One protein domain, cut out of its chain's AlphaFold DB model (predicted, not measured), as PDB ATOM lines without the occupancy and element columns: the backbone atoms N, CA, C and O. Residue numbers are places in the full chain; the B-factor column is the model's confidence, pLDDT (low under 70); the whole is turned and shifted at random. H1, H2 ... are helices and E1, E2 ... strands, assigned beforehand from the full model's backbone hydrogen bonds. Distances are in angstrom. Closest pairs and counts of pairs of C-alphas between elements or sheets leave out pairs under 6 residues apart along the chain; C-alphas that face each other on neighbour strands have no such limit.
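AT A GLANCE: This is residues 540 to 555, 576 to 685 and 692 to 735 of the 844 residues of the protein "Hypothetical protein" of Spirometra erinaceieuropaei (UniProt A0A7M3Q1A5). Four helices, H5 to H8, make an up-and-down bundle, each running against the one before it in the chain, and the longest helix, H3, packs along H5 on the side away from H8. H1 and H2 pack on H3, H4 folds back from the last part of H3, H9 packs on H1, and a small hairpin, E1 and E2, lies near the first residues of H3. The printed part has 170 residues, with nine named helices and two antiparallel strands in the order H1 H2 E1 E2 H3 H4 H5 H6 H7 H8 H9; its class is mostly helix. It is compact, with a radius of gyration of the C-alphas of 16.4 A, and elongated in outline, spanning 56 by 36 by 29 A.

HOW THE PARTS SIT: E1, residues 576 to 579, and E2, residues 584 to 587, form an antiparallel hairpin; N 577 and O 586 are 2.8 A apart, within hydrogen-bond range. The closest C-alphas of E2 and the hub H3, residues 591 to 611, are Asp 587 and Leu 593, 6.9 A apart. H3 touches H5, residues 630 to 640, at C-alphas Gly 596 and Gly 637, 4.0 A, with a shallow tilt of 23 degrees, opposite ways. H5 touches H6, residues 644 to 656, in a helical hairpin, closest at C-alphas Phe 638 and Leu 647, 5.2 A. H5 also touches H7, residues 666 to 677, at C-alphas Ala 639 and Ile 672, 5.9 A. H8, residues 698 to 712, touches H6 at C-alphas Ala 644 and Thr 704, 6.5 A, and H7 at C-alphas Ile 676 and Leu 705, 6.4 A; H5 and H8 are apart. H3 touches H1, residues 540 to 545, with residues 595 to 599 alone, closest at C-alphas Ile 542 and Leu 595, 7.0 A. It touches H2, residues 549 to 552, with residues 591 to 592 alone, closest at C-alphas Leu 552 and Arg 592, 5.2 A. It touches H4, residues 617 to 627, with residues 603 to 610 alone, closest at C-alphas Leu 606 and Ser 627, 5.5 A, at a steep tilt of 52 degrees. H9, residues 722 to 735, touches H1 at C-alphas Ser 543 and Glu 723, 5.9 A. Every O i to N i+4 pair is within hydrogen-bond range in H1 and H4 to H9, and 16 of 17 in H3; H2 is too short for such a pair.

IN THESE COORDINATES: H1 begins at C-alpha 540 (19.335, -78.756, -96.188). H3 measures 31.1 A, H8 20.8 A, H9 19.9 A and H6 18.4 A. H9 ends at C-alpha 735 (30.500, -87.561, -102.257).

THE WHOLE: The two C-alphas farthest apart, Asp 685 and Ala 735, are 56.4 A apart. Residues 556 to 575 and 686 to 691 are not printed; the C-alpha gaps are 15.3 A and 14.9 A. Of the links printed whole, none is long. Mean pLDDT of the printed part is 80.8; 34 residues are under 70, among them 576 to 584, 611 to 619 and 658 to 664.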
ATOM      1  N   GLU A 540      19.445 -79.627 -95.013       93.00
ATOM      2  CA  GLU A 540      19.335 -78.756 -96.188       93.00
ATOM      3  C   GLU A 540      17.963 -78.074 -96.257       93.00
ATOM      4  O   GLU A 540      17.891 -76.863 -96.465       93.00
ATOM      5  N   THR A 541      16.876 -78.812 -95.997       94.06
ATOM      6  CA  THR A 541      15.516 -78.249 -95.953       94.06
ATOM      7  C   THR A 541      15.403 -77.173 -94.876       94.06
ATOM      8  O   THR A 541      14.874 -76.099 -95.156       94.06
ATOM      9  N   ILE A 542      15.930 -77.419 -93.668       92.62
ATOM     10  CA  ILE A 542      15.934 -76.425 -92.585       92.62
ATOM     11  C   ILE A 542      16.734 -75.186 -92.993       92.62
ATOM     12  O   ILE A 542      16.232 -74.070 -92.875       92.62
ATOM     13  N   SER A 543      17.955 -75.376 -93.502       91.31
ATOM     14  CA  SER A 543      18.825 -74.268 -93.905       91.31
ATOM     15  C   SER A 543      18.175 -73.389 -94.973       91.31
ATOM     16  O   SER A 543      18.230 -72.170 -94.867       91.31
ATOM     17  N   LEU A 544      17.538 -73.987 -95.984       91.44
ATOM     18  CA  LEU A 544      16.858 -73.246 -97.049       91.44
ATOM     19  C   LEU A 544      15.556 -72.593 -96.570       91.44
ATOM     20  O   LEU A 544      15.230 -71.489 -96.998       91.44
ATOM     21  N   ALA A 545      14.810 -73.245 -95.676       90.50
ATOM     22  CA  ALA A 545      13.571 -72.694 -95.134       90.50
ATOM     23  C   ALA A 545      13.812 -71.454 -94.257       90.50
ATOM     24  O   ALA A 545      13.001 -70.533 -94.277       90.50
ATOM     25  N   LEU A 546      14.944 -71.392 -93.547       88.19
ATOM     26  CA  LEU A 546      15.352 -70.222 -92.754       88.19
ATOM     27  C   LEU A 546      15.700 -68.990 -93.603       88.19
ATOM     28  O   LEU A 546      15.719 -67.882 -93.078       88.19
ATOM     29  N   GLN A 547      15.960 -69.169 -94.898       86.56
ATOM     30  CA  GLN A 547      16.196 -68.075 -95.846       86.56
ATOM     31  C   GLN A 547      14.902 -67.576 -96.506       86.56
ATOM     32  O   GLN A 547      14.927 -66.598 -97.249       86.56
ATOM     33  N   SER A 548      13.783 -68.277 -96.302       86.94
ATOM     34  CA  SER A 548      12.530 -68.027 -97.009       86.94
ATOM     35  C   SER A 548      11.558 -67.225 -96.151       86.94
ATOM     36  O   SER A 548      10.892 -67.786 -95.279       86.94
ATOM     37  N   ASP A 549      11.367 -65.950 -96.486       81.19
ATOM     38  CA  ASP A 549      10.404 -65.077 -95.799       81.19
ATOM     39  C   ASP A 549       8.967 -65.649 -95.834       81.19
ATOM     40  O   ASP A 549       8.278 -65.644 -94.820       81.19
ATOM     41  N   ASP A 550       8.557 -66.306 -96.929       82.12
ATOM     42  CA  ASP A 550       7.234 -66.955 -97.079       82.12
ATOM     43  C   ASP A 550       6.951 -68.076 -96.047       82.12
ATOM     44  O   ASP A 550       5.799 -68.440 -95.802       82.12
ATOM     45  N   ILE A 551       7.990 -68.648 -95.426       82.44
ATOM     46  CA  ILE A 551       7.842 -69.655 -94.359       82.44
ATOM     47  C   ILE A 551       7.837 -68.993 -92.978       82.44
ATOM     48  O   ILE A 551       7.160 -69.488 -92.075       82.44
ATOM     49  N   LEU A 552       8.591 -67.904 -92.808       82.88
ATOM     50  CA  LEU A 552       8.824 -67.248 -91.521       82.88
ATOM     51  C   LEU A 552       7.777 -66.172 -91.185       82.88
ATOM     52  O   LEU A 552       7.530 -65.914 -90.003       82.88
ATOM     53  N   GLU A 553       7.149 -65.568 -92.194       73.69
ATOM     54  CA  GLU A 553       6.143 -64.521 -92.020       73.69
ATOM     55  C   GLU A 553       4.809 -65.043 -91.459       73.69
ATOM     56  O   GLU A 553       4.382 -66.186 -91.668       73.69
ATOM     57  N   LYS A 554       4.117 -64.165 -90.724       63.53
ATOM     58  CA  LYS A 554       2.788 -64.431 -90.172       63.53
ATOM     59  C   LYS A 554       1.761 -64.402 -91.309       63.53
ATOM     60  O   LYS A 554       1.425 -63.337 -91.814       63.53
ATOM     61  N   GLN A 555       1.254 -65.570 -91.695       60.19
ATOM     62  CA  GLN A 555       0.132 -65.675 -92.634       60.19
ATOM     63  C   GLN A 555      -1.095 -64.973 -92.022       60.19
ATOM     64  O   GLN A 555      -1.399 -65.167 -90.843       60.19
ATOM     65  N   TYR A 576      -5.376 -76.461 -83.937       67.56
ATOM     66  CA  TYR A 576      -4.283 -76.801 -83.028       67.56
ATOM     67  C   TYR A 576      -4.335 -78.258 -82.559       67.56
ATOM     68  O   TYR A 576      -5.309 -78.689 -81.946       67.56
ATOM     69  N   LEU A 577      -3.262 -79.016 -82.782       69.38
ATOM     70  CA  LEU A 577      -3.108 -80.383 -82.290       69.38
ATOM     71  C   LEU A 577      -2.213 -80.394 -81.044       69.38
ATOM     72  O   LEU A 577      -1.089 -79.896 -81.091       69.38
ATOM     73  N   ARG A 578      -2.672 -80.995 -79.937       67.69
ATOM     74  CA  ARG A 578      -1.793 -81.300 -78.798       67.69
ATOM     75  C   ARG A 578      -0.955 -82.527 -79.137       67.69
ATOM     76  O   ARG A 578      -1.506 -83.610 -79.326       67.69
ATOM     77  N   ASN A 579       0.362 -82.362 -79.203       64.50
ATOM     78  CA  ASN A 579       1.267 -83.482 -79.426       64.50
ATOM     79  C   ASN A 579       1.773 -84.018 -78.070       64.50
ATOM     80  O   ASN A 579       2.435 -83.265 -77.353       64.50
ATOM     81  N   PRO A 580       1.485 -85.282 -77.707       57.25
ATOM     82  CA  PRO A 580       1.926 -85.861 -76.439       57.25
ATOM     83  C   PRO A 580       3.452 -85.960 -76.310       57.25
ATOM     84  O   PRO A 580       3.947 -85.959 -75.192       57.25
ATOM     85  N   ASN A 581       4.199 -85.986 -77.418       55.00
ATOM     86  CA  ASN A 581       5.663 -86.057 -77.381       55.00
ATOM     87  C   ASN A 581       6.309 -84.704 -77.054       55.00
ATOM     88  O   ASN A 581       7.437 -84.662 -76.579       55.00
ATOM     89  N   TYR A 582       5.600 -83.597 -77.295       59.12
ATOM     90  CA  TYR A 582       6.141 -82.247 -77.116       59.12
ATOM     91  C   TYR A 582       5.387 -81.412 -76.078       59.12
ATOM     92  O   TYR A 582       5.688 -80.227 -75.935       59.12
ATOM     93  N   ASP A 583       4.390 -81.987 -75.403       60.97
ATOM     94  CA  ASP A 583       3.542 -81.370 -74.370       60.97
ATOM     95  C   ASP A 583       2.889 -80.015 -74.720       60.97
ATOM     96  O   ASP A 583       2.261 -79.377 -73.875       60.97
ATOM     97  N   ALA A 584       2.942 -79.599 -75.986       64.94
ATOM     98  CA  ALA A 584       2.445 -78.314 -76.458       64.94
ATOM     99  C   ALA A 584       1.386 -78.460 -77.553       64.94
ATOM    100  O   ALA A 584       1.295 -79.471 -78.258       64.94
ATOM    101  N   TRP A 585       0.596 -77.398 -77.684       70.75
ATOM    102  CA  TRP A 585      -0.342 -77.195 -78.776       70.75
ATOM    103  C   TRP A 585       0.389 -76.677 -80.007       70.75
ATOM    104  O   TRP A 585       1.256 -75.813 -79.904       70.75
ATOM    105  N   PHE A 586       0.022 -77.208 -81.165       69.06
ATOM    106  CA  PHE A 586       0.690 -76.925 -82.420       69.06
ATOM    107  C   PHE A 586      -0.305 -76.576 -83.520       69.06
ATOM    108  O   PHE A 586      -1.211 -77.367 -83.775       69.06
ATOM    109  N   ASP A 587      -0.113 -75.447 -84.207       73.31
ATOM    110  CA  ASP A 587      -0.941 -75.094 -85.362       73.31
ATOM    111  C   ASP A 587      -0.558 -75.926 -86.587       73.31
ATOM    112  O   ASP A 587       0.517 -75.753 -87.167       73.31
ATOM    113  N   VAL A 588      -1.464 -76.802 -87.018       69.94
ATOM    114  CA  VAL A 588      -1.221 -77.731 -88.131       69.94
ATOM    115  C   VAL A 588      -1.038 -76.990 -89.461       69.94
ATOM    116  O   VAL A 588      -0.474 -77.544 -90.406       69.94
ATOM    117  N   THR A 589      -1.484 -75.736 -89.543       72.75
ATOM    118  CA  THR A 589      -1.476 -74.933 -90.766       72.75
ATOM    119  C   THR A 589      -0.294 -73.973 -90.881       72.75
ATOM    120  O   THR A 589       0.017 -73.580 -92.003       72.75
ATOM    121  N   ARG A 590       0.402 -73.642 -89.780       80.50
ATOM    122  CA  ARG A 590       1.516 -72.672 -89.770       80.50
ATOM    123  C   ARG A 590       2.855 -73.333 -90.145       80.50
ATOM    124  O   ARG A 590       3.416 -74.061 -89.321       80.50
ATOM    125  N   PRO A 591       3.446 -73.026 -91.320       86.38
ATOM    126  CA  PRO A 591       4.732 -73.598 -91.738       86.38
ATOM    127  C   PRO A 591       5.875 -73.237 -90.781       86.38
ATOM    128  O   PRO A 591       6.687 -74.092 -90.441       86.38
ATOM    129  N   ARG A 592       5.896 -72.000 -90.267       88.44
ATOM    130  CA  ARG A 592       6.873 -71.546 -89.267       88.44
ATOM    131  C   ARG A 592       6.964 -72.473 -88.057       88.44
ATOM    132  O   ARG A 592       8.061 -72.857 -87.656       88.44
ATOM    133  N   LEU A 593       5.815 -72.841 -87.484       85.75
ATOM    134  CA  LEU A 593       5.804 -73.744 -86.342       85.75
ATOM    135  C   LEU A 593       6.300 -75.128 -86.784       85.75
ATOM    136  O   LEU A 593       7.136 -75.695 -86.088       85.75
ATOM    137  N   GLN A 594       5.847 -75.661 -87.934       88.25
ATOM    138  CA  GLN A 594       6.295 -76.978 -88.440       88.25
ATOM    139  C   GLN A 594       7.824 -77.035 -88.506       88.25
ATOM    140  O   GLN A 594       8.432 -77.973 -87.992       88.25
ATOM    141  N   LEU A 595       8.438 -75.981 -89.048       92.19
ATOM    142  CA  LEU A 595       9.888 -75.843 -89.130       92.19
ATOM    143  C   LEU A 595      10.543 -75.876 -87.744       92.19
ATOM    144  O   LEU A 595      11.514 -76.602 -87.550       92.19
ATOM    145  N   GLY A 596       9.988 -75.152 -86.768       90.38
ATOM    146  CA  GLY A 596      10.507 -75.134 -85.400       90.38
ATOM    147  C   GLY A 596      10.554 -76.513 -84.749       90.38
ATOM    148  O   GLY A 596      11.581 -76.900 -84.191       90.38
ATOM    149  N   TYR A 597       9.486 -77.300 -84.877       88.81
ATOM    150  CA  TYR A 597       9.459 -78.662 -84.334       88.81
ATOM    151  C   TYR A 597      10.364 -79.621 -85.111       88.81
ATOM    152  O   TYR A 597      11.003 -80.476 -84.498       88.81
ATOM    153  N   CYS A 598      10.488 -79.463 -86.432       92.19
ATOM    154  CA  CYS A 598      11.463 -80.220 -87.216       92.19
ATOM    155  C   CYS A 598      12.908 -79.936 -86.774       92.19
ATOM    156  O   CYS A 598      13.713 -80.868 -86.730       92.19
ATOM    157  N   CYS A 599      13.233 -78.691 -86.401       92.38
ATOM    158  CA  CYS A 599      14.532 -78.329 -85.827       92.38
ATOM    159  C   CYS A 599      14.757 -78.978 -84.452       92.38
ATOM    160  O   CYS A 599      15.818 -79.556 -84.220       92.38
ATOM    161  N   LEU A 600      13.761 -78.931 -83.557       90.75
ATOM    162  CA  LEU A 600      13.845 -79.563 -82.232       90.75
ATOM    163  C   LEU A 600      14.026 -81.082 -82.337       90.75
ATOM    164  O   LEU A 600      14.919 -81.641 -81.704       90.75
ATOM    165  N   SER A 601      13.235 -81.731 -83.195       89.88
ATOM    166  CA  SER A 601      13.300 -83.174 -83.437       89.88
ATOM    167  C   SER A 601      14.675 -83.603 -83.963       89.88
ATOM    168  O   SER A 601      15.244 -84.584 -83.482       89.88
ATOM    169  N   LEU A 602      15.255 -82.834 -84.894       91.06
ATOM    170  CA  LEU A 602      16.602 -83.089 -85.405       91.06
ATOM    171  C   LEU A 602      17.674 -82.890 -84.320       91.06
ATOM    172  O   LEU A 602      18.556 -83.736 -84.178       91.06
ATOM    173  N   ALA A 603      17.591 -81.808 -83.539       89.81
ATOM    174  CA  ALA A 603      18.537 -81.526 -82.459       89.81
ATOM    175  C   ALA A 603      18.548 -82.642 -81.400       89.81
ATOM    176  O   ALA A 603      19.608 -83.156 -81.042       89.81
ATOM    177  N   GLU A 604      17.368 -83.064 -80.943       88.56
ATOM    178  CA  GLU A 604      17.225 -84.171 -79.993       88.56
ATOM    179  C   GLU A 604      17.768 -85.486 -80.551       88.56
ATOM    180  O   GLU A 604      18.425 -86.239 -79.834       88.56
ATOM    181  N   ALA A 605      17.520 -85.768 -81.831       86.94
ATOM    182  CA  ALA A 605      18.011 -86.977 -82.468       86.94
ATOM    183  C   ALA A 605      19.545 -87.011 -82.542       86.94
ATOM    184  O   ALA A 605      20.155 -88.028 -82.206       86.94
ATOM    185  N   LEU A 606      20.183 -85.898 -82.916       87.06
ATOM    186  CA  LEU A 606      21.645 -85.792 -82.969       87.06
ATOM    187  C   LEU A 606      22.284 -85.982 -81.587       87.06
ATOM    188  O   LEU A 606      23.260 -86.719 -81.453       87.06
ATOM    189  N   GLU A 607      21.708 -85.386 -80.545       85.19
ATOM    190  CA  GLU A 607      22.219 -85.524 -79.178       85.19
ATOM    191  C   GLU A 607      22.039 -86.930 -78.612       85.19
ATOM    192  O   GLU A 607      22.976 -87.484 -78.032       85.19
ATOM    193  N   ARG A 608      20.869 -87.546 -78.830       82.44
ATOM    194  CA  ARG A 608      20.625 -88.941 -78.442       82.44
ATOM    195  C   ARG A 608      21.666 -89.860 -79.074       82.44
ATOM    196  O   ARG A 608      22.329 -90.627 -78.375       82.44
ATOM    197  N   HIS A 609      21.874 -89.739 -80.384       75.88
ATOM    198  CA  HIS A 609      22.804 -90.593 -81.117       75.88
ATOM    199  C   HIS A 609      24.287 -90.291 -80.867       75.88
ATOM    200  O   HIS A 609      25.111 -91.168 -81.108       75.88
ATOM    201  N   ARG A 610      24.645 -89.127 -80.307       71.62
ATOM    202  CA  ARG A 610      26.009 -88.847 -79.821       71.62
ATOM    203  C   ARG A 610      26.403 -89.739 -78.637       71.62
ATOM    204  O   ARG A 610      27.582 -90.026 -78.453       71.62
ATOM    205  N   THR A 611      25.426 -90.174 -77.840       64.25
ATOM    206  CA  THR A 611      25.648 -90.993 -76.633       64.25
ATOM    207  C   THR A 611      25.534 -92.502 -76.875       64.25
ATOM    208  O   THR A 611      26.043 -93.296 -76.085       64.25
ATOM    209  N   LEU A 612      24.894 -92.911 -77.976       63.34
ATOM    210  CA  LEU A 612      24.653 -94.310 -78.333       63.34
ATOM    211  C   LEU A 612      25.733 -94.825 -79.303       63.34
ATOM    212  O   LEU A 612      25.942 -94.212 -80.350       63.34
ATOM    213  N   PRO A 613      26.382 -95.977 -79.043       56.34
ATOM    214  CA  PRO A 613      27.309 -96.567 -80.004       56.34
ATOM    215  C   PRO A 613      26.556 -96.998 -81.275       56.34
ATOM    216  O   PRO A 613      25.730 -97.914 -81.252       56.34
ATOM    217  N   SER A 614      26.839 -96.332 -82.398       58.72
ATOM    218  CA  SER A 614      26.339 -96.729 -83.720       58.72
ATOM    219  C   SER A 614      26.937 -98.077 -84.136       58.72
ATOM    220  O   SER A 614      28.123 -98.333 -83.939       58.72
ATOM    221  N   LYS A 615      26.134 -98.930 -84.785       55.88
ATOM    222  CA  LYS A 615      26.600-100.203 -85.369       55.88
ATOM    223  C   LYS A 615      27.469-100.014 -86.621       55.88
ATOM    224  O   LYS A 615      28.068-100.978 -87.085       55.88
ATOM    225  N   THR A 616      27.506 -98.810 -87.195       64.69
ATOM    226  CA  THR A 616      28.168 -98.530 -88.477       64.69
ATOM    227  C   THR A 616      29.025 -97.271 -88.367       64.69
ATOM    228  O   THR A 616      28.524 -96.201 -88.008       64.69
ATOM    229  N   GLU A 617      30.309 -97.395 -88.705       66.88
ATOM    230  CA  GLU A 617      31.312 -96.324 -88.601       66.88
ATOM    231  C   GLU A 617      30.936 -95.092 -89.444       66.88
ATOM    232  O   GLU A 617      30.997 -93.965 -88.963       66.88
ATOM    233  N   ALA A 618      30.409 -95.301 -90.655       67.50
ATOM    234  CA  ALA A 618      29.958 -94.224 -91.539       67.50
ATOM    235  C   ALA A 618      28.806 -93.389 -90.944       67.50
ATOM    236  O   ALA A 618      28.837 -92.159 -90.994       67.50
ATOM    237  N   VAL A 619      27.815 -94.034 -90.315       69.75
ATOM    238  CA  VAL A 619      26.707 -93.340 -89.631       69.75
ATOM    239  C   VAL A 619      27.231 -92.561 -88.427       69.75
ATOM    240  O   VAL A 619      26.855 -91.409 -88.238       69.75
ATOM    241  N   SER A 620      28.151 -93.152 -87.657       71.44
ATOM    242  CA  SER A 620      28.779 -92.483 -86.513       71.44
ATOM    243  C   SER A 620      29.531 -91.222 -86.939       71.44
ATOM    244  O   SER A 620      29.372 -90.172 -86.321       71.44
ATOM    245  N   ASN A 621      30.299 -91.304 -88.027       75.56
ATOM    246  CA  ASN A 621      31.050 -90.176 -88.579       75.56
ATOM    247  C   ASN A 621      30.119 -89.088 -89.126       75.56
ATOM    248  O   ASN A 621      30.370 -87.902 -88.923       75.56
ATOM    249  N   THR A 622      29.015 -89.483 -89.765       76.56
ATOM    250  CA  THR A 622      28.017 -88.548 -90.303       76.56
ATOM    251  C   THR A 622      27.285 -87.805 -89.184       76.56
ATOM    252  O   THR A 622      27.160 -86.585 -89.227       76.56
ATOM    253  N   VAL A 623      26.832 -88.523 -88.151       77.75
ATOM    254  CA  VAL A 623      26.174 -87.921 -86.984       77.75
ATOM    255  C   VAL A 623      27.146 -87.005 -86.250       77.75
ATOM    256  O   VAL A 623      26.783 -85.872 -85.939       77.75
ATOM    257  N   ALA A 624      28.394 -87.430 -86.033       79.12
ATOM    258  CA  ALA A 624      29.421 -86.597 -85.412       79.12
ATOM    259  C   ALA A 624      29.686 -85.304 -86.200       79.12
ATOM    260  O   ALA A 624      29.842 -84.247 -85.593       79.12
ATOM    261  N   ALA A 625      29.669 -85.372 -87.535       81.31
ATOM    262  CA  ALA A 625      29.872 -84.224 -88.414       81.31
ATOM    263  C   ALA A 625      28.726 -83.199 -88.407       81.31
ATOM    264  O   ALA A 625      28.941 -82.092 -88.883       81.31
ATOM    265  N   LEU A 626      27.534 -83.548 -87.903       84.12
ATOM    266  CA  LEU A 626      26.391 -82.629 -87.774       84.12
ATOM    267  C   LEU A 626      26.053 -82.298 -86.308       84.12
ATOM    268  O   LEU A 626      25.356 -81.325 -86.030       84.12
ATOM    269  N   SER A 627      26.551 -83.090 -85.354       83.44
ATOM    270  CA  SER A 627      26.225 -82.978 -83.924       83.44
ATOM    271  C   SER A 627      26.626 -81.641 -83.307       83.44
ATOM    272  O   SER A 627      26.006 -81.221 -82.333       83.44
ATOM    273  N   HIS A 628      27.640 -80.957 -83.849       82.25
ATOM    274  CA  HIS A 628      28.033 -79.627 -83.376       82.25
ATOM    275  C   HIS A 628      26.978 -78.553 -83.670       82.25
ATOM    276  O   HIS A 628      26.977 -77.538 -82.988       82.25
ATOM    277  N   LEU A 629      26.070 -78.782 -84.627       86.31
ATOM    278  CA  LEU A 629      24.964 -77.874 -84.960       86.31
ATOM    279  C   LEU A 629      23.687 -78.142 -84.146       86.31
ATOM    280  O   LEU A 629      22.733 -77.369 -84.236       86.31
ATOM    281  N   ALA A 630      23.635 -79.218 -83.351       87.31
ATOM    282  CA  ALA A 630      22.454 -79.551 -82.548       87.31
ATOM    283  C   ALA A 630      22.003 -78.405 -81.613       87.31
ATOM    284  O   ALA A 630      20.802 -78.116 -81.584       87.31
ATOM    285  N   PRO A 631      22.908 -77.672 -80.927       85.69
ATOM    286  CA  PRO A 631      22.509 -76.526 -80.113       85.69
ATOM    287  C   PRO A 631      21.891 -75.384 -80.934       85.69
ATOM    288  O   PRO A 631      20.905 -74.778 -80.513       85.69
ATOM    289  N   THR A 632      22.421 -75.131 -82.133       86.44
ATOM    290  CA  THR A 632      21.915 -74.122 -83.076       86.44
ATOM    291  C   THR A 632      20.509 -74.475 -83.552       86.44
ATOM    292  O   THR A 632      19.605 -73.640 -83.485       86.44
ATOM    293  N   PHE A 633      20.283 -75.733 -83.955       89.88
ATOM    294  CA  PHE A 633      18.950 -76.222 -84.318       89.88
ATOM    295  C   PHE A 633      17.967 -76.139 -83.146       89.88
ATOM    296  O   PHE A 633      16.810 -75.780 -83.352       89.88
ATOM    297  N   ARG A 634      18.408 -76.402 -81.910       90.19
ATOM    298  CA  ARG A 634      17.552 -76.284 -80.724       90.19
ATOM    299  C   ARG A 634      17.110 -74.845 -80.461       90.19
ATOM    300  O   ARG A 634      15.924 -74.607 -80.248       90.19
ATOM    301  N   LEU A 635      18.038 -73.891 -80.505       89.12
ATOM    302  CA  LEU A 635      17.731 -72.471 -80.305       89.12
ATOM    303  C   LEU A 635      16.778 -71.939 -81.377       89.12
ATOM    304  O   LEU A 635      15.758 -71.330 -81.050       89.12
ATOM    305  N   LEU A 636      17.062 -72.238 -82.647       89.94
ATOM    306  CA  LEU A 636      16.166 -71.915 -83.759       89.94
ATOM    307  C   LEU A 636      14.800 -72.584 -83.581       89.94
ATOM    308  O   LEU A 636      13.772 -71.949 -83.796       89.94
ATOM    309  N   GLY A 637      14.780 -73.839 -83.133       90.12
ATOM    310  CA  GLY A 637      13.566 -74.587 -82.841       90.12
ATOM    311  C   GLY A 637      12.683 -73.911 -81.794       90.12
ATOM    312  O   GLY A 637      11.487 -73.743 -82.032       90.12
ATOM    313  N   PHE A 638      13.251 -73.453 -80.674       90.12
ATOM    314  CA  PHE A 638      12.499 -72.720 -79.645       90.12
ATOM    315  C   PHE A 638      11.998 -71.356 -80.130       90.12
ATOM    316  O   PHE A 638      10.855 -70.999 -79.845       90.12
ATOM    317  N   ALA A 639      12.798 -70.619 -80.906       89.31
ATOM    318  CA  ALA A 639      12.380 -69.337 -81.477       89.31
ATOM    319  C   ALA A 639      11.243 -69.496 -82.505       89.31
ATOM    320  O   ALA A 639      10.241 -68.782 -82.465       89.31
ATOM    321  N   LEU A 640      11.366 -70.475 -83.406       89.38
ATOM    322  CA  LEU A 640      10.365 -70.782 -84.428       89.38
ATOM    323  C   LEU A 640       9.065 -71.323 -83.831       89.38
ATOM    324  O   LEU A 640       8.000 -70.986 -84.337       89.38
ATOM    325  N   SER A 641       9.152 -72.125 -82.763       86.38
ATOM    326  CA  SER A 641       7.997 -72.676 -82.033       86.38
ATOM    327  C   SER A 641       7.413 -71.733 -80.971       86.38
ATOM    328  O   SER A 641       6.515 -72.139 -80.237       86.38
ATOM    329  N   GLU A 642       7.890 -70.485 -80.902       86.50
ATOM    330  CA  GLU A 642       7.384 -69.430 -80.006       86.50
ATOM    331  C   GLU A 642       7.512 -69.779 -78.501       86.50
ATOM    332  O   GLU A 642       6.752 -69.303 -77.659       86.50
ATOM    333  N   ARG A 643       8.516 -70.590 -78.130       86.12
ATOM    334  CA  ARG A 643       8.787 -71.034 -76.750       86.12
ATOM    335  C   ARG A 643       9.792 -70.125 -76.038       86.12
ATOM    336  O   ARG A 643      10.942 -70.499 -75.816       86.12
ATOM    337  N   ALA A 644       9.347 -68.927 -75.657       85.38
ATOM    338  CA  ALA A 644      10.201 -67.885 -75.067       85.38
ATOM    339  C   ALA A 644      11.003 -68.338 -73.829       85.38
ATOM    340  O   ALA A 644      12.206 -68.094 -73.751       85.38
ATOM    341  N   ASN A 645      10.368 -69.027 -72.873       86.38
ATOM    342  CA  ASN A 645      11.042 -69.472 -71.646       86.38
ATOM    343  C   ASN A 645      12.145 -70.501 -71.934       86.38
ATOM    344  O   ASN A 645      13.254 -70.386 -71.408       86.38
ATOM    345  N   ASP A 646      11.856 -71.475 -72.801       87.50
ATOM    346  CA  ASP A 646      12.819 -72.505 -73.193       87.50
ATOM    347  C   ASP A 646      13.982 -71.883 -73.972       87.50
ATOM    348  O   ASP A 646      15.140 -72.190 -73.685       87.50
ATOM    349  N   LEU A 647      13.688 -70.940 -74.877       88.56
ATOM    350  CA  LEU A 647      14.685 -70.173 -75.621       88.56
ATOM    351  C   LEU A 647      15.644 -69.447 -74.672       88.56
ATOM    352  O   LEU A 647      16.849 -69.685 -74.737       88.56
ATOM    353  N   LEU A 648      15.127 -68.615 -73.761       88.38
ATOM    354  CA  LEU A 648      15.956 -67.862 -72.813       88.38
ATOM    355  C   LEU A 648      16.771 -68.793 -71.909       88.38
ATOM    356  O   LEU A 648      17.957 -68.556 -71.694       88.38
ATOM    357  N   SER A 649      16.174 -69.890 -71.430       88.31
ATOM    358  CA  SER A 649      16.889 -70.884 -70.619       88.31
ATOM    359  C   SER A 649      18.029 -71.561 -71.390       88.31
ATOM    360  O   SER A 649      19.091 -71.830 -70.828       88.31
ATOM    361  N   CYS A 650      17.833 -71.817 -72.684       86.00
ATOM    362  CA  CYS A 650      18.827 -72.436 -73.547       86.00
ATOM    363  C   CYS A 650      19.967 -71.461 -73.871       86.00
ATOM    364  O   CYS A 650      21.129 -71.862 -73.858       86.00
ATOM    365  N   VAL A 651      19.653 -70.181 -74.099       85.44
ATOM    366  CA  VAL A 651      20.653 -69.120 -74.301       85.44
ATOM    367  C   VAL A 651      21.471 -68.895 -73.027       85.44
ATOM    368  O   VAL A 651      22.694 -68.826 -73.102       85.44
ATOM    369  N   LEU A 652      20.834 -68.857 -71.851       86.12
ATOM    370  CA  LEU A 652      21.530 -68.749 -70.562       86.12
ATOM    371  C   LEU A 652      22.545 -69.883 -70.369       86.12
ATOM    372  O   LEU A 652      23.705 -69.619 -70.062       86.12
ATOM    373  N   LYS A 653      22.146 -71.132 -70.641       83.50
ATOM    374  CA  LYS A 653      23.058 -72.289 -70.597       83.50
ATOM    375  C   LYS A 653      24.233 -72.146 -71.568       83.50
ATOM    376  O   LYS A 653      25.355 -72.500 -71.214       83.50
ATOM    377  N   ALA A 654      23.991 -71.608 -72.763       79.06
ATOM    378  CA  ALA A 654      25.043 -71.357 -73.746       79.06
ATOM    379  C   ALA A 654      26.047 -70.290 -73.275       79.06
ATOM    380  O   ALA A 654      27.246 -70.427 -73.514       79.06
ATOM    381  N   VAL A 655      25.575 -69.262 -72.562       80.00
ATOM    382  CA  VAL A 655      26.424 -68.222 -71.959       80.00
ATOM    383  C   VAL A 655      27.235 -68.772 -70.777       80.00
ATOM    384  O   VAL A 655      28.403 -68.421 -70.622       80.00
ATOM    385  N   GLU A 656      26.641 -69.634 -69.948       82.50
ATOM    386  CA  GLU A 656      27.301 -70.228 -68.775       82.50
ATOM    387  C   GLU A 656      28.339 -71.303 -69.145       82.50
ATOM    388  O   GLU A 656      29.336 -71.459 -68.441       82.50
ATOM    389  N   SER A 657      28.130 -72.037 -70.247       75.75
ATOM    390  CA  SER A 657      28.989 -73.146 -70.701       75.75
ATOM    391  C   SER A 657      29.419 -72.995 -72.172       75.75
ATOM    392  O   SER A 657      28.999 -73.774 -73.033       75.75
ATOM    393  N   PRO A 658      30.310 -72.035 -72.496       65.44
ATOM    394  CA  PRO A 658      30.692 -71.723 -73.879       65.44
ATOM    395  C   PRO A 658      31.452 -72.849 -74.605       65.44
ATOM    396  O   PRO A 658      31.562 -72.822 -75.826       65.44
ATOM    397  N   GLY A 659      31.985 -73.841 -73.878       60.84
ATOM    398  CA  GLY A 659      32.666 -75.005 -74.461       60.84
ATOM    399  C   GLY A 659      31.729 -76.044 -75.094       60.84
ATOM    400  O   GLY A 659      32.160 -76.771 -75.987       60.84
ATOM    401  N   ASP A 660      30.460 -76.086 -74.673       58.38
ATOM    402  CA  ASP A 660      29.466 -77.069 -75.134       58.38
ATOM    403  C   ASP A 660      28.545 -76.530 -76.245       58.38
ATOM    404  O   ASP A 660      27.861 -77.306 -76.915       58.38
ATOM    405  N   PHE A 661      28.561 -75.212 -76.477       61.03
ATOM    406  CA  PHE A 661      27.742 -74.505 -77.466       61.03
ATOM    407  C   PHE A 661      28.611 -73.820 -78.531       61.03
ATOM    408  O   PHE A 661      28.760 -72.595 -78.528       61.03
ATOM    409  N   PRO A 662      29.212 -74.573 -79.462       58.03
ATOM    410  CA  PRO A 662      29.843 -73.961 -80.612       58.03
ATOM    411  C   PRO A 662      28.747 -73.560 -81.620       58.03
ATOM    412  O   PRO A 662      27.778 -74.287 -81.808       58.03
ATOM    413  N   VAL A 663      28.951 -72.463 -82.352       56.28
ATOM    414  CA  VAL A 663      28.287 -72.196 -83.650       56.28
ATOM    415  C   VAL A 663      26.923 -71.489 -83.616       56.28
ATOM    416  O   VAL A 663      25.957 -71.932 -84.235       56.28
ATOM    417  N   LEU A 664      26.829 -70.326 -82.974       64.56
ATOM    418  CA  LEU A 664      25.843 -69.329 -83.415       64.56
ATOM    419  C   LEU A 664      26.567 -68.313 -84.294       64.56
ATOM    420  O   LEU A 664      27.434 -67.580 -83.820       64.56
ATOM    421  N   ASP A 665      26.240 -68.289 -85.583       74.62
ATOM    422  CA  ASP A 665      26.652 -67.195 -86.455       74.62
ATOM    423  C   ASP A 665      25.787 -65.947 -86.173       74.62
ATOM    424  O   ASP A 665      24.691 -66.014 -85.601       74.62
ATOM    425  N   GLY A 666      26.280 -64.769 -86.561       77.19
ATOM    426  CA  GLY A 666      25.520 -63.525 -86.386       77.19
ATOM    427  C   GLY A 666      24.201 -63.504 -87.172       77.19
ATOM    428  O   GLY A 666      23.270 -62.787 -86.807       77.19
ATOM    429  N   GLN A 667      24.087 -64.303 -88.237       81.50
ATOM    430  CA  GLN A 667      22.882 -64.392 -89.063       81.50
ATOM    431  C   GLN A 667      21.742 -65.114 -88.333       81.50
ATOM    432  O   GLN A 667      20.613 -64.628 -88.338       81.50
ATOM    433  N   CYS A 668      22.035 -66.213 -87.639       84.19
ATOM    434  CA  CYS A 668      21.089 -66.964 -86.822       84.19
ATOM    435  C   CYS A 668      20.604 -66.126 -85.641       84.19
ATOM    436  O   CYS A 668      19.408 -66.119 -85.368       84.19
ATOM    437  N   LEU A 669      21.490 -65.374 -84.977       84.88
ATOM    438  CA  LEU A 669      21.094 -64.468 -83.889       84.88
ATOM    439  C   LEU A 669      20.133 -63.376 -84.378       84.88
ATOM    440  O   LEU A 669      19.086 -63.154 -83.768       84.88
ATOM    441  N   ASN A 670      20.431 -62.758 -85.524       86.00
ATOM    442  CA  ASN A 670      19.534 -61.789 -86.155       86.00
ATOM    443  C   ASN A 670      18.203 -62.423 -86.588       86.00
ATOM    444  O   ASN A 670      17.152 -61.799 -86.455       86.00
ATOM    445  N   CYS A 671      18.231 -63.662 -87.087       87.50
ATOM    446  CA  CYS A 671      17.027 -64.414 -87.433       87.50
ATOM    447  C   CYS A 671      16.165 -64.678 -86.190       87.50
ATOM    448  O   CYS A 671      14.974 -64.380 -86.202       87.50
ATOM    449  N   ILE A 672      16.762 -65.133 -85.084       88.56
ATOM    450  CA  ILE A 672      16.055 -65.350 -83.814       88.56
ATOM    451  C   ILE A 672      15.428 -64.046 -83.313       88.56
ATOM    452  O   ILE A 672      14.258 -64.056 -82.936       88.56
ATOM    453  N   LYS A 673      16.148 -62.920 -83.375       88.31
ATOM    454  CA  LYS A 673      15.596 -61.607 -83.014       88.31
ATOM    455  C   LYS A 673      14.346 -61.269 -83.836       88.31
ATOM    456  O   LYS A 673      13.291 -61.014 -83.259       88.31
ATOM    457  N   LYS A 674      14.421 -61.375 -85.169       88.38
ATOM    458  CA  LYS A 674      13.266 -61.167 -86.065       88.38
ATOM    459  C   LYS A 674      12.106 -62.119 -85.762       88.38
ATOM    460  O   LYS A 674      10.938 -61.743 -85.874       88.38
ATOM    461  N   LEU A 675      12.401 -63.365 -85.389       88.44
ATOM    462  CA  LEU A 675      11.382 -64.343 -85.017       88.44
ATOM    463  C   LEU A 675      10.672 -63.942 -83.722       88.44
ATOM    464  O   LEU A 675       9.446 -63.998 -83.687       88.44
ATOM    465  N   ILE A 676      11.399 -63.490 -82.697       88.19
ATOM    466  CA  ILE A 676      10.802 -63.010 -81.441       88.19
ATOM    467  C   ILE A 676       9.887 -61.805 -81.712       88.19
ATOM    468  O   ILE A 676       8.746 -61.798 -81.255       88.19
ATOM    469  N   GLU A 677      10.344 -60.833 -82.510       86.69
ATOM    470  CA  GLU A 677       9.566 -59.638 -82.886       86.69
ATOM    471  C   GLU A 677       8.249 -59.982 -83.600       86.69
ATOM    472  O   GLU A 677       7.235 -59.313 -83.415       86.69
ATOM    473  N   SER A 678       8.255 -61.043 -84.410       86.44
ATOM    474  CA  SER A 678       7.126 -61.461 -85.249       86.44
ATOM    475  C   SER A 678       6.249 -62.561 -84.632       86.44
ATOM    476  O   SER A 678       5.412 -63.139 -85.332       86.44
ATOM    477  N   CYS A 679       6.428 -62.879 -83.345       84.12
ATOM    478  CA  CYS A 679       5.627 -63.883 -82.637       84.12
ATOM    479  C   CYS A 679       4.123 -63.559 -82.657       84.12
ATOM    480  O   CYS A 679       3.699 -62.402 -82.566       84.12
ATOM    481  N   ALA A 680       3.290 -64.598 -82.724       79.25
ATOM    482  CA  ALA A 680       1.856 -64.444 -82.525       79.25
ATOM    483  C   ALA A 680       1.551 -64.038 -81.072       79.25
ATOM    484  O   ALA A 680       2.009 -64.677 -80.125       79.25
ATOM    485  N   THR A 681       0.757 -62.977 -80.906       83.56
ATOM    486  CA  THR A 681       0.394 -62.432 -79.595       83.56
ATOM    487  C   THR A 681      -1.100 -62.526 -79.323       83.56
ATOM    488  O   THR A 681      -1.920 -62.434 -80.237       83.56
ATOM    489  N   ARG A 682      -1.455 -62.680 -78.044       82.62
ATOM    490  CA  ARG A 682      -2.831 -62.516 -77.552       82.62
ATOM    491  C   ARG A 682      -3.022 -61.145 -76.892       82.62
ATOM    492  O   ARG A 682      -2.056 -60.608 -76.353       82.62
ATOM    493  N   PRO A 683      -4.248 -60.590 -76.868       81.94
ATOM    494  CA  PRO A 683      -4.534 -59.358 -76.137       81.94
ATOM    495  C   PRO A 683      -4.160 -59.475 -74.652       81.94
ATOM    496  O   PRO A 683      -4.309 -60.543 -74.056       81.94
ATOM    497  N   GLU A 684      -3.723 -58.370 -74.045       82.88
ATOM    498  CA  GLU A 684      -3.248 -58.338 -72.649       82.88
ATOM    499  C   GLU A 684      -4.285 -58.860 -71.641       82.88
ATOM    500  O   GLU A 684      -3.937 -59.578 -70.696       82.88
ATOM    501  N   ASP A 685      -5.563 -58.580 -71.901       80.56
ATOM    502  CA  ASP A 685      -6.687 -58.910 -71.022       80.56
ATOM    503  C   ASP A 685      -7.376 -60.248 -71.371       80.56
ATOM    504  O   ASP A 685      -8.354 -60.644 -70.729       80.56
ATOM    505  N   GLU A 692      -7.094 -73.681 -75.945       65.75
ATOM    506  CA  GLU A 692      -6.323 -72.692 -76.713       65.75
ATOM    507  C   GLU A 692      -4.827 -72.723 -76.339       65.75
ATOM    508  O   GLU A 692      -4.489 -72.901 -75.160       65.75
ATOM    509  N   PRO A 693      -3.910 -72.545 -77.313       69.88
ATOM    510  CA  PRO A 693      -2.484 -72.435 -77.025       69.88
ATOM    511  C   PRO A 693      -2.189 -71.185 -76.174       69.88
ATOM    512  O   PRO A 693      -2.760 -70.119 -76.423       69.88
ATOM    513  N   PRO A 694      -1.268 -71.265 -75.194       74.81
ATOM    514  CA  PRO A 694      -0.851 -70.116 -74.394       74.81
ATOM    515  C   PRO A 694       0.070 -69.186 -75.199       74.81
ATOM    516  O   PRO A 694       1.280 -69.185 -75.003       74.81
ATOM    517  N   LEU A 695      -0.505 -68.403 -76.118       79.25
ATOM    518  CA  LEU A 695       0.228 -67.382 -76.876       79.25
ATOM    519  C   LEU A 695       0.792 -66.298 -75.943       79.25
ATOM    520  O   LEU A 695       0.188 -65.963 -74.915       79.25
ATOM    521  N   LEU A 696       1.934 -65.726 -76.327       82.88
ATOM    522  CA  LEU A 696       2.593 -64.658 -75.576       82.88
ATOM    523  C   LEU A 696       1.768 -63.369 -75.613       82.88
ATOM    524  O   LEU A 696       1.059 -63.074 -76.577       82.88
ATOM    525  N   LYS A 697       1.866 -62.571 -74.558       86.19
ATOM    526  CA  LYS A 697       1.356 -61.196 -74.545       86.19
ATOM    527  C   LYS A 697       2.360 -60.240 -75.211       86.19
ATOM    528  O   LYS A 697       3.559 -60.516 -75.176       86.19
ATOM    529  N   PRO A 698       1.931 -59.095 -75.774       86.50
ATOM    530  CA  PRO A 698       2.846 -58.085 -76.312       86.50
ATOM    531  C   PRO A 698       3.918 -57.626 -75.306       86.50
ATOM    532  O   PRO A 698       5.082 -57.451 -75.677       86.50
ATOM    533  N   SER A 699       3.552 -57.492 -74.026       87.12
ATOM    534  CA  SER A 699       4.497 -57.204 -72.937       87.12
ATOM    535  C   SER A 699       5.534 -58.316 -72.728       87.12
ATOM    536  O   SER A 699       6.720 -58.033 -72.571       87.12
ATOM    537  N   GLU A 700       5.115 -59.583 -72.787       86.62
ATOM    538  CA  GLU A 700       5.995 -60.753 -72.653       86.62
ATOM    539  C   GLU A 700       6.954 -60.885 -73.842       86.62
ATOM    540  O   GLU A 700       8.124 -61.212 -73.645       86.62
ATOM    541  N   VAL A 701       6.499 -60.588 -75.065       87.94
ATOM    542  CA  VAL A 701       7.365 -60.546 -76.257       87.94
ATOM    543  C   VAL A 701       8.444 -59.478 -76.092       87.94
ATOM    544  O   VAL A 701       9.623 -59.776 -76.275       87.94
ATOM    545  N   SER A 702       8.061 -58.270 -75.668       87.94
ATOM    546  CA  SER A 702       9.002 -57.160 -75.454       87.94
ATOM    547  C   SER A 702      10.043 -57.499 -74.379       87.94
ATOM    548  O   SER A 702      11.239 -57.333 -74.602       87.94
ATOM    549  N   ALA A 703       9.608 -58.070 -73.251       90.44
ATOM    550  CA  ALA A 703      10.502 -58.508 -72.176       90.44
ATOM    551  C   ALA A 703      11.419 -59.676 -72.590       90.44
ATOM    552  O   ALA A 703      12.542 -59.798 -72.098       90.44
ATOM    553  N   THR A 704      10.945 -60.560 -73.475       89.50
ATOM    554  CA  THR A 704      11.752 -61.662 -74.020       89.50
ATOM    555  C   THR A 704      12.831 -61.128 -74.950       89.50
ATOM    556  O   THR A 704      13.966 -61.595 -74.891       89.50
ATOM    557  N   LEU A 705      12.486 -60.144 -75.781       90.75
ATOM    558  CA  LEU A 705      13.408 -59.516 -76.717       90.75
ATOM    559  C   LEU A 705      14.536 -58.786 -75.988       90.75
ATOM    560  O   LEU A 705      15.696 -59.048 -76.285       90.75
ATOM    561  N   GLU A 706      14.213 -57.966 -74.986       90.81
ATOM    562  CA  GLU A 706      15.206 -57.236 -74.184       90.81
ATOM    563  C   GLU A 706      16.200 -58.192 -73.499       90.81
ATOM    564  O   GLU A 706      17.415 -58.042 -73.622       90.81
ATOM    565  N   LYS A 707      15.692 -59.252 -72.854       89.56
ATOM    566  CA  LYS A 707      16.543 -60.282 -72.234       89.56
ATOM    567  C   LYS A 707      17.366 -61.062 -73.254       89.56
ATOM    568  O   LYS A 707      18.493 -61.452 -72.961       89.56
ATOM    569  N   PHE A 708      16.807 -61.350 -74.427       89.12
ATOM    570  CA  PHE A 708      17.543 -62.043 -75.479       89.12
ATOM    571  C   PHE A 708      18.686 -61.176 -76.009       89.12
ATOM    572  O   PHE A 708      19.787 -61.693 -76.173       89.12
ATOM    573  N   GLU A 709      18.458 -59.877 -76.220       88.25
ATOM    574  CA  GLU A 709      19.495 -58.932 -76.640       88.25
ATOM    575  C   GLU A 709      20.643 -58.883 -75.628       88.25
ATOM    576  O   GLU A 709      21.784 -59.150 -76.011       88.25
ATOM    577  N   GLU A 710      20.334 -58.693 -74.340       88.19
ATOM    578  CA  GLU A 710      21.322 -58.683 -73.249       88.19
ATOM    579  C   GLU A 710      22.185 -59.959 -73.232       88.19
ATOM    580  O   GLU A 710      23.409 -59.915 -73.088       88.19
ATOM    581  N   LEU A 711      21.556 -61.126 -73.393       84.56
ATOM    582  CA  LEU A 711      22.267 -62.403 -73.389       84.56
ATOM    583  C   LEU A 711      23.034 -62.661 -74.689       84.56
ATOM    584  O   LEU A 711      24.094 -63.286 -74.656       84.56
ATOM    585  N   SER A 712      22.524 -62.181 -75.824       81.12
ATOM    586  CA  SER A 712      23.145 -62.371 -77.134       81.12
ATOM    587  C   SER A 712      24.459 -61.602 -77.277       81.12
ATOM    588  O   SER A 712      25.396 -62.131 -77.870       81.12
ATOM    589  N   GLU A 713      24.585 -60.422 -76.658       81.94
ATOM    590  CA  GLU A 713      25.839 -59.652 -76.627       81.94
ATOM    591  C   GLU A 713      26.968 -60.388 -75.892       81.94
ATOM    592  O   GLU A 713      28.153 -60.176 -76.155       81.94
ATOM    593  N   ARG A 714      26.606 -61.286 -74.970       80.88
ATOM    594  CA  ARG A 714      27.555 -62.091 -74.191       80.88
ATOM    595  C   ARG A 714      28.032 -63.338 -74.941       80.88
ATOM    596  O   ARG A 714      28.970 -63.991 -74.480       80.88
ATOM    597  N   LEU A 715      27.423 -63.672 -76.082       74.62
ATOM    598  CA  LEU A 715      27.836 -64.776 -76.948       74.62
ATOM    599  C   LEU A 715      28.889 -64.297 -77.959       74.62
ATOM    600  O   LEU A 715      28.770 -63.228 -78.549       74.62
ATOM    601  N   LYS A 716      29.930 -65.105 -78.203       67.12
ATOM    602  CA  LYS A 716      30.908 -64.840 -79.273       67.12
ATOM    603  C   LYS A 716      30.415 -65.473 -80.581       67.12
ATOM    604  O   LYS A 716      30.396 -66.704 -80.645       67.12
ATOM    605  N   PRO A 717      30.037 -64.693 -81.612       67.69
ATOM    606  CA  PRO A 717      29.561 -65.261 -82.867       67.69
ATOM    607  C   PRO A 717      30.695 -65.952 -83.632       67.69
ATOM    608  O   PRO A 717      31.828 -65.470 -83.670       67.69
ATOM    609  N   THR A 718      30.392 -67.089 -84.256       71.31
ATOM    610  CA  THR A 718      31.339 -67.807 -85.121       71.31
ATOM    611  C   THR A 718      31.381 -67.212 -86.527       71.31
ATOM    612  O   THR A 718      30.355 -66.792 -87.053       71.31
ATOM    613  N   GLU A 719      32.553 -67.235 -87.176       68.88
ATOM    614  CA  GLU A 719      32.720 -66.750 -88.562       68.88
ATOM    615  C   GLU A 719      32.029 -67.638 -89.608       68.88
ATOM    616  O   GLU A 719      31.692 -67.181 -90.697       68.88
ATOM    617  N   LYS A 720      31.831 -68.922 -89.293       74.94
ATOM    618  CA  LYS A 720      31.209 -69.879 -90.208       74.94
ATOM    619  C   LYS A 720      29.696 -69.836 -90.088       74.94
ATOM    620  O   LYS A 720      29.175 -69.963 -88.981       74.94
ATOM    621  N   THR A 721      29.020 -69.718 -91.225       82.81
ATOM    622  CA  THR A 721      27.561 -69.645 -91.262       82.81
ATOM    623  C   THR A 721      26.915 -71.026 -91.239       82.81
ATOM    624  O   THR A 721      27.481 -71.980 -91.785       82.81
ATOM    625  N   LEU A 722      25.709 -71.133 -90.670       84.88
ATOM    626  CA  LEU A 722      24.911 -72.370 -90.668       84.88
ATOM    627  C   LEU A 722      24.771 -72.933 -92.089       84.88
ATOM    628  O   LEU A 722      24.939 -74.127 -92.314       84.88
ATOM    629  N   GLU A 723      24.541 -72.047 -93.056       85.38
ATOM    630  CA  GLU A 723      24.386 -72.381 -94.471       85.38
ATOM    631  C   GLU A 723      25.632 -73.060 -95.045       85.38
ATOM    632  O   GLU A 723      25.539 -74.093 -95.706       85.38
ATOM    633  N   THR A 724      26.817 -72.500 -94.775       86.94
ATOM    634  CA  THR A 724      28.080 -73.061 -95.275       86.94
ATOM    635  C   THR A 724      28.415 -74.389 -94.608       86.94
ATOM    636  O   THR A 724      28.897 -75.302 -95.276       86.94
ATOM    637  N   GLU A 725      28.138 -74.537 -93.313       87.75
ATOM    638  CA  GLU A 725      28.350 -75.787 -92.580       87.75
ATOM    639  C   GLU A 725      27.406 -76.894 -93.076       87.75
ATOM    640  O   GLU A 725      27.870 -77.998 -93.374       87.75
ATOM    641  N   VAL A 726      26.118 -76.592 -93.283       89.12
ATOM    642  CA  VAL A 726      25.151 -77.538 -93.865       89.12
ATOM    643  C   VAL A 726      25.527 -77.893 -95.306       89.12
ATOM    644  O   VAL A 726      25.562 -79.073 -95.649       89.12
ATOM    645  N   ALA A 727      25.889 -76.919 -96.146       88.25
ATOM    646  CA  ALA A 727      26.310 -77.182 -97.524       88.25
ATOM    647  C   ALA A 727      27.577 -78.054 -97.590       88.25
ATOM    648  O   ALA A 727      27.657 -78.990 -98.391       88.25
ATOM    649  N   ASN A 728      28.552 -77.798 -96.711       88.19
ATOM    650  CA  ASN A 728      29.761 -78.612 -96.590       88.19
ATOM    651  C   ASN A 728      29.442 -80.037 -96.125       88.19
ATOM    652  O   ASN A 728      30.021 -80.992 -96.646       88.19
ATOM    653  N   PHE A 729      28.529 -80.189 -95.164       89.06
ATOM    654  CA  PHE A 729      28.055 -81.490 -94.704       89.06
ATOM    655  C   PHE A 729      27.394 -82.279 -95.841       89.06
ATOM    656  O   PHE A 729      27.821 -83.396 -96.132       89.06
ATOM    657  N   VAL A 730      26.435 -81.676 -96.549       89.25
ATOM    658  CA  VAL A 730      25.749 -82.303 -97.691       89.25
ATOM    659  C   VAL A 730      26.753 -82.693 -98.775       89.25
ATOM    660  O   VAL A 730      26.728 -83.824 -99.264       89.25
ATOM    661  N   SER A 731      27.689 -81.805 -99.125       87.81
ATOM    662  CA  SER A 731      28.700 -82.085-100.150       87.81
ATOM    663  C   SER A 731      29.633 -83.235 -99.766       87.81
ATOM    664  O   SER A 731      29.990 -84.030-100.633       87.81
ATOM    665  N   LYS A 732      30.050 -83.336 -98.498       87.81
ATOM    666  CA  LYS A 732      30.931 -84.419 -98.032       87.81
ATOM    667  C   LYS A 732      30.197 -85.755 -97.982       87.81
ATOM    668  O   LYS A 732      30.705 -86.746 -98.496       87.81
ATOM    669  N   THR A 733      28.993 -85.766 -97.416       86.19
ATOM    670  CA  THR A 733      28.195 -86.985 -97.236       86.19
ATOM    671  C   THR A 733      27.712 -87.560 -98.571       86.19
ATOM    672  O   THR A 733      27.709 -88.774 -98.756       86.19
ATOM    673  N   THR A 734      27.347 -86.711 -99.539       84.62
ATOM    674  CA  THR A 734      26.919 -87.172-100.876       84.62
ATOM    675  C   THR A 734      28.078 -87.629-101.766       84.62
ATOM    676  O   THR A 734      27.868 -88.464-102.643       84.62
ATOM    677  N   ALA A 735      29.300 -87.133-101.534       85.94
ATOM    678  CA  ALA A 735      30.500 -87.561-102.257       85.94
ATOM    679  C   ALA A 735      31.089 -88.891-101.744       85.94
ATOM    680  O   ALA A 735      31.889 -89.520-102.442       85.94
TER     681      ALA A 735